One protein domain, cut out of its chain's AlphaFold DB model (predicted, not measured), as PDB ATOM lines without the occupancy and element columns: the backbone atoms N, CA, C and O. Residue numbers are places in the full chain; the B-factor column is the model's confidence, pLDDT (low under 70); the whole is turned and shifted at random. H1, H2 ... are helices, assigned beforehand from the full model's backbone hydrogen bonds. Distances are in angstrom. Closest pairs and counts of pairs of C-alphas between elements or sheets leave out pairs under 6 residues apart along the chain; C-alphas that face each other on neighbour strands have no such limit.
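Overview. This is residues 2 to 54 of the 56 residues of the protein "Lysozyme" of Salmonella enterica subsp. enterica serovar Saintpaul (UniProt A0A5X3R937). Two long helices, H1 and H3, have the shorter helix H2 between them, and the three make a flat zigzag layer one helix thick, each running back beside the one before it. H1 and H2 are joined by a tight turn, while a long loop of residues 29 to 40 leads from H2 to H3 at the other end of the layer. The printed part has 53 residues with three named helices, in the order H1, H2, H3, and no named strand; the class is all helix. It is compact, with a radius of gyration of the C-alphas of 11.4 A, and flat, with spans of 33 by 25 by 12 A.

Along the chain. H1 and H3 are the longest helices, with 14 residues each. H1 covers residues 3 to 16 and measures 20.2 A from first to last C-alpha; C-alpha 3 is at (175.214, 117.589, 123.209). H3 covers residues 41 to 54 and measures 19.7 A; C-alpha 54 is at (163.212, 128.291, 134.727). H2 covers residues 20 to 28, nine residues and 13.3 A, and its C-alpha 20 is at (158.704, 121.340, 134.428).

Arrangement. H1 touches H2, with Leu 11 and Ala 23 as the closest C-alphas, 5.0 A apart. Their lines stand at a shallow tilt of 18 degrees, and they run opposite ways as a helical hairpin. H2 also touches H3, with Ala 24 and Arg 51 as the closest C-alphas, 5.2 A apart. These two stand at a shallow tilt of 20 degrees, run opposite ways and form a second helical hairpin. H1 and H3 are apart, with no C-alpha of the one within 8 A of the other. In H1 and H3 every O i to N i+4 pair is within hydrogen-bond range; in H2 it is 3 of 5.

Size, cuts and confidence. The two C-alphas farthest apart are those of Gly 18 and Ser 36, at 33.5 A, and the C-alphas of Gly 2 and Phe 54 are 22.2 A apart. The printed part runs from residue 2 to residue 54 and has no cut. The link from H1 to H2 is tight, with 3 residues, and the link from H2 to H3 is long, with 12 residues. The mean pLDDT of the printed part is 73.1, and the model's confidence is low, under 70, for 16 residues: 2 to 8 and 30 to 38.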
ATOM      1  N   GLY A   2     176.691 119.094 119.235       51.59
ATOM      2  CA  GLY A   2     175.605 118.109 119.403       51.59
ATOM      3  C   GLY A   2     175.019 117.866 120.796       51.59
ATOM      4  O   GLY A   2     173.834 117.576 120.874       51.59
ATOM      5  N   ILE A   3     175.764 118.003 121.898       56.50
ATOM      6  CA  ILE A   3     175.214 117.589 123.209       56.50
ATOM      7  C   ILE A   3     174.157 118.598 123.706       56.50
ATOM      8  O   ILE A   3     173.069 118.203 124.119       56.50
ATOM      9  N   ASN A   4     174.410 119.907 123.565       58.62
ATOM     10  CA  ASN A   4     173.446 120.952 123.954       58.62
ATOM     11  C   ASN A   4     172.110 120.857 123.194       58.62
ATOM     12  O   ASN A   4     171.061 121.133 123.767       58.62
ATOM     13  N   ALA A   5     172.124 120.417 121.932       61.16
ATOM     14  CA  ALA A   5     170.899 120.256 121.150       61.16
ATOM     15  C   ALA A   5     170.025 119.097 121.673       61.16
ATOM     16  O   ALA A   5     168.805 119.224 121.732       61.16
ATOM     17  N   LEU A   6     170.647 117.995 122.111       61.12
ATOM     18  CA  LEU A   6     169.958 116.858 122.735       61.12
ATOM     19  C   LEU A   6     169.349 117.221 124.096       61.12
ATOM     20  O   LEU A   6     168.215 116.829 124.384       61.12
ATOM     21  N   ALA A   7     170.061 118.015 124.903       65.12
ATOM     22  CA  ALA A   7     169.530 118.557 126.154       65.12
ATOM     23  C   ALA A   7     168.274 119.391 125.889       65.12
ATOM     24  O   ALA A   7     167.236 119.173 126.506       65.12
ATOM     25  N   HIS A   8     168.351 120.284 124.899       65.44
ATOM     26  CA  HIS A   8     167.257 121.175 124.535       65.44
ATOM     27  C   HIS A   8     166.043 120.413 123.989       65.44
ATOM     28  O   HIS A   8     164.915 120.719 124.357       65.44
ATOM     29  N   ALA A   9     166.255 119.371 123.176       70.62
ATOM     30  CA  ALA A   9     165.179 118.523 122.660       70.62
ATOM     31  C   ALA A   9     164.470 117.729 123.772       70.62
ATOM     32  O   ALA A   9     163.249 117.574 123.748       70.62
ATOM     33  N   THR A  10     165.224 117.251 124.765       74.19
ATOM     34  CA  THR A  10     164.665 116.533 125.921       74.19
ATOM     35  C   THR A  10     163.908 117.489 126.841       74.19
ATOM     36  O   THR A  10     162.806 117.171 127.283       74.19
ATOM     37  N   LEU A  11     164.456 118.689 127.057       74.06
ATOM     38  CA  LEU A  11     163.810 119.766 127.801       74.06
ATOM     39  C   LEU A  11     162.485 120.173 127.144       74.06
ATOM     40  O   LEU A  11     161.460 120.201 127.815       74.06
ATOM     41  N   LEU A  12     162.483 120.395 125.823       78.06
ATOM     42  CA  LEU A  12     161.282 120.730 125.052       78.06
ATOM     43  C   LEU A  12     160.222 119.628 125.117       78.06
ATOM     44  O   LEU A  12     159.032 119.929 125.186       78.06
ATOM     45  N   LYS A  13     160.628 118.354 125.088       82.06
ATOM     46  CA  LYS A  13     159.698 117.227 125.238       82.06
ATOM     47  C   LYS A  13     159.038 117.218 126.613       82.06
ATOM     48  O   LYS A  13     157.821 117.090 126.685       82.06
ATOM     49  N   LYS A  14     159.821 117.370 127.687       80.19
ATOM     50  CA  LYS A  14     159.299 117.401 129.063       80.19
ATOM     51  C   LYS A  14     158.415 118.627 129.302       80.19
ATOM     52  O   LYS A  14     157.341 118.486 129.870       80.19
ATOM     53  N   LEU A  15     158.800 119.784 128.762       77.94
ATOM     54  CA  LEU A  15     158.015 121.017 128.824       77.94
ATOM     55  C   LEU A  15     156.651 120.874 128.136       77.94
ATOM     56  O   LEU A  15     155.628 121.211 128.722       77.94
ATOM     57  N   ASN A  16     156.621 120.306 126.925       82.00
ATOM     58  CA  ASN A  16     155.366 120.009 126.221       82.00
ATOM     59  C   ASN A  16     154.496 118.986 126.962       82.00
ATOM     60  O   ASN A  16     153.280 118.992 126.809       82.00
ATOM     61  N   ASN A  17     155.105 118.123 127.774       83.75
ATOM     62  CA  ASN A  17     154.399 117.171 128.625       83.75
ATOM     63  C   ASN A  17     153.926 117.789 129.960       83.75
ATOM     64  O   ASN A  17     153.367 117.078 130.788       83.75
ATOM     65  N   GLY A  18     154.175 119.085 130.192       81.69
ATOM     66  CA  GLY A  18     153.873 119.768 131.454       81.69
ATOM     67  C   GLY A  18     154.814 119.405 132.608       81.69
ATOM     68  O   GLY A  18     154.546 119.747 133.755       81.69
ATOM     69  N   ASP A  19     155.921 118.719 132.322       82.62
ATOM     70  CA  ASP A  19     156.852 118.184 133.313       82.62
ATOM     71  C   ASP A  19     158.037 119.142 133.518       82.62
ATOM     72  O   ASP A  19     159.177 118.912 133.093       82.62
ATOM     73  N   TYR A  20     157.733 120.285 134.136       78.06
ATOM     74  CA  TYR A  20     158.704 121.340 134.428       78.06
ATOM     75  C   TYR A  20     159.769 120.881 135.435       78.06
ATOM     76  O   TYR A  20     160.937 121.246 135.298       78.06
ATOM     77  N   ASP A  21     159.404 120.037 136.407       78.25
ATOM     78  CA  ASP A  21     160.351 119.493 137.390       78.25
ATOM     79  C   ASP A  21     161.328 118.504 136.735       78.25
ATOM     80  O   ASP A  21     162.546 118.589 136.917       78.25
ATOM     81  N   GLY A  22     160.825 117.617 135.871       78.25
ATOM     82  CA  GLY A  22     161.652 116.717 135.082       78.25
ATOM     83  C   GLY A  22     162.587 117.455 134.122       78.25
ATOM     84  O   GLY A  22     163.709 116.990 133.897       78.25
ATOM     85  N   ALA A  23     162.150 118.581 133.553       80.44
ATOM     86  CA  ALA A  23     162.989 119.463 132.740       80.44
ATOM     87  C   ALA A  23     164.078 120.134 133.593       80.44
ATOM     88  O   ALA A  23     165.259 120.077 133.254       80.44
ATOM     89  N   ALA A  24     163.705 120.671 134.753       78.38
ATOM     90  CA  ALA A  24     164.616 121.272 135.717       78.38
ATOM     91  C   ALA A  24     165.713 120.302 136.207       78.38
ATOM     92  O   ALA A  24     166.875 120.688 136.350       78.38
ATOM     93  N   ASN A  25     165.370 119.029 136.428       78.06
ATOM     94  CA  ASN A  25     166.318 117.989 136.836       78.06
ATOM     95  C   ASN A  25     167.334 117.625 135.743       78.06
ATOM     96  O   ASN A  25     168.435 117.170 136.060       78.06
ATOM     97  N   GLU A  26     167.019 117.850 134.462       77.81
ATOM     98  CA  GLU A  26     168.006 117.647 133.399       77.81
ATOM     99  C   GLU A  26     169.134 118.673 133.486       77.81
ATOM    100  O   GLU A  26     170.259 118.294 133.213       77.81
ATOM    101  N   PHE A  27     168.922 119.908 133.955       73.69
ATOM    102  CA  PHE A  27     170.028 120.866 134.131       73.69
ATOM    103  C   PHE A  27     171.057 120.414 135.174       73.69
ATOM    104  O   PHE A  27     172.247 120.701 135.030       73.69
ATOM    105  N   LEU A  28     170.621 119.680 136.204       72.56
ATOM    106  CA  LEU A  28     171.496 119.157 137.257       72.56
ATOM    107  C   LEU A  28     172.418 118.049 136.742       72.56
ATOM    108  O   LEU A  28     173.566 117.992 137.149       72.56
ATOM    109  N   LYS A  29     171.987 117.244 135.762       72.06
ATOM    110  CA  LYS A  29     172.858 116.241 135.110       72.06
ATOM    111  C   LYS A  29     174.049 116.850 134.359       72.06
ATOM    112  O   LYS A  29     174.943 116.128 133.924       72.06
ATOM    113  N   TRP A  30     174.040 118.167 134.169       69.00
ATOM    114  CA  TRP A  30     175.041 118.929 133.428       69.00
ATOM    115  C   TRP A  30     175.848 119.844 134.345       69.00
ATOM    116  O   TRP A  30     176.391 120.857 133.888       69.00
ATOM    117  N   ASP A  31     175.899 119.535 135.641       68.06
ATOM    118  CA  ASP A  31     176.770 120.226 136.588       68.06
ATOM    119  C   ASP A  31     178.217 119.688 136.567       68.06
ATOM    120  O   ASP A  31     179.130 120.266 137.157       68.06
ATOM    121  N   HIS A  32     178.448 118.614 135.810       64.62
ATOM    122  CA  HIS A  32     179.757 117.998 135.662       64.62
ATOM    123  C   HIS A  32     180.572 118.792 134.632       64.62
ATOM    124  O   HIS A  32     180.107 119.053 133.517       64.62
ATOM    125  N   ALA A  33     181.815 119.142 134.960       58.19
ATOM    126  CA  ALA A  33     182.711 119.709 133.961       58.19
ATOM    127  C   ALA A  33     183.069 118.623 132.932       58.19
ATOM    128  O   ALA A  33     183.709 117.626 133.272       58.19
ATOM    129  N   SER A  34     182.707 118.827 131.657       55.91
ATOM    130  CA  SER A  34     183.029 117.903 130.551       55.91
ATOM    131  C   SER A  34     184.530 117.627 130.362       55.91
ATOM    132  O   SER A  34     184.880 116.762 129.571       55.91
ATOM    133  N   ALA A  35     185.414 118.334 131.076       56.03
ATOM    134  CA  ALA A  35     186.858 118.120 131.050       56.03
ATOM    135  C   ALA A  35     187.365 117.089 132.079       56.03
ATOM    136  O   ALA A  35     188.463 116.571 131.906       56.03
ATOM    137  N   SER A  36     186.606 116.778 133.137       56.94
ATOM    138  CA  SER A  36     187.069 115.869 134.201       56.94
ATOM    139  C   SER A  36     186.014 114.892 134.722       56.94
ATOM    140  O   SER A  36     186.345 114.024 135.523       56.94
ATOM    141  N   GLY A  37     184.744 115.013 134.307       63.56
ATOM    142  CA  GLY A  37     183.652 114.202 134.867       63.56
ATOM    143  C   GLY A  37     183.389 114.485 136.351       63.56
ATOM    144  O   GLY A  37     182.598 113.790 136.981       63.56
ATOM    145  N   GLN A  38     184.042 115.508 136.907       68.50
ATOM    146  CA  GLN A  38     183.905 115.892 138.297       68.50
ATOM    147  C   GLN A  38     182.765 116.899 138.432       68.50
ATOM    148  O   GLN A  38     182.689 117.888 137.696       68.50
ATOM    149  N   VAL A  39     181.884 116.624 139.390       70.38
ATOM    150  CA  VAL A  39     180.860 117.545 139.891       70.38
ATOM    151  C   VAL A  39     181.588 118.785 140.402       70.38
ATOM    152  O   VAL A  39     182.363 118.707 141.359       70.38
ATOM    153  N   VAL A  40     181.397 119.922 139.730       77.06
ATOM    154  CA  VAL A  40     182.009 121.181 140.155       77.06
ATOM    155  C   VAL A  40     180.960 121.938 140.964       77.06
ATOM    156  O   VAL A  40     179.998 122.427 140.374       77.06
ATOM    157  N   PRO A  41     181.143 122.126 142.284       76.38
ATOM    158  CA  PRO A  41     180.122 122.738 143.138       76.38
ATOM    159  C   PRO A  41     179.709 124.149 142.682       76.38
ATOM    160  O   PRO A  41     178.572 124.573 142.889       76.38
ATOM    161  N   GLY A  42     180.604 124.880 142.001       79.31
ATOM    162  CA  GLY A  42     180.283 126.164 141.369       79.31
ATOM    163  C   GLY A  42     179.317 126.054 140.180       79.31
ATOM    164  O   GLY A  42     178.456 126.919 140.009       79.31
ATOM    165  N   LEU A  43     179.411 124.982 139.386       76.50
ATOM    166  CA  LEU A  43     178.452 124.687 138.320       76.50
ATOM    167  C   LEU A  43     177.119 124.237 138.904       76.50
ATOM    168  O   LEU A  43     176.096 124.739 138.457       76.50
ATOM    169  N   THR A  44     177.114 123.387 139.934       80.94
ATOM    170  CA  THR A  44     175.880 122.969 140.620       80.94
ATOM    171  C   THR A  44     175.087 124.183 141.106       80.94
ATOM    172  O   THR A  44     173.878 124.276 140.897       80.94
ATOM    173  N   ARG A  45     175.781 125.180 141.675       82.88
ATOM    174  CA  ARG A  45     175.174 126.442 142.122       82.88
ATOM    175  C   ARG A  45     174.590 127.253 140.961       82.88
ATOM    176  O   ARG A  45     173.476 127.757 141.079       82.88
ATOM    177  N   ARG A  46     175.298 127.338 139.827       80.50
ATOM    178  CA  ARG A  46     174.784 127.981 138.602       80.50
ATOM    179  C   ARG A  46     173.574 127.239 138.030       80.50
ATOM    180  O   ARG A  46     172.578 127.884 137.737       80.50
ATOM    181  N   ARG A  47     173.619 125.905 137.943       80.88
ATOM    182  CA  ARG A  47     172.513 125.063 137.456       80.88
ATOM    183  C   ARG A  47     171.278 125.160 138.348       80.88
ATOM    184  O   ARG A  47     170.165 125.202 137.839       80.88
ATOM    185  N   SER A  48     171.459 125.242 139.666       79.38
ATOM    186  CA  SER A  48     170.362 125.450 140.617       79.38
ATOM    187  C   SER A  48     169.702 126.824 140.438       79.38
ATOM    188  O   SER A  48     168.475 126.910 140.440       79.38
ATOM    189  N   ALA A  49     170.489 127.877 140.190       82.69
ATOM    190  CA  ALA A  49     169.960 129.200 139.856       82.69
ATOM    191  C   ALA A  49     169.230 129.215 138.499       82.69
ATOM    192  O   ALA A  49     168.150 129.791 138.403       82.69
ATOM    193  N   GLU A  50     169.764 128.539 137.475       78.88
ATOM    194  CA  GLU A  50     169.091 128.368 136.176       78.88
ATOM    195  C   GLU A  50     167.768 127.605 136.318       78.88
ATOM    196  O   GLU A  50     166.757 128.036 135.772       78.88
ATOM    197  N   ARG A  51     167.734 126.525 137.113       81.00
ATOM    198  CA  ARG A  51     166.497 125.817 137.472       81.00
ATOM    199  C   ARG A  51     165.493 126.747 138.151       81.00
ATOM    200  O   ARG A  51     164.312 126.689 137.833       81.00
ATOM    201  N   CYS A  52     165.945 127.569 139.095       79.62
ATOM    202  CA  CYS A  52     165.058 128.471 139.823       79.62
ATOM    203  C   CYS A  52     164.478 129.556 138.905       79.62
ATOM    204  O   CYS A  52     163.300 129.863 139.019       79.62
ATOM    205  N   LEU A  53     165.279 130.084 137.972       77.38
ATOM    206  CA  LEU A  53     164.813 131.002 136.927       77.38
ATOM    207  C   LEU A  53     163.854 130.330 135.942       77.38
ATOM    208  O   LEU A  53     162.929 130.969 135.466       77.38
ATOM    209  N   PHE A  54     164.070 129.052 135.633       73.75
ATOM    210  CA  PHE A  54     163.212 128.291 134.727       73.75
ATOM    211  C   PHE A  54     161.834 127.968 135.325       73.75
ATOM    212  O   PHE A  54     160.872 127.782 134.585       73.75
TER     213      PHE A  54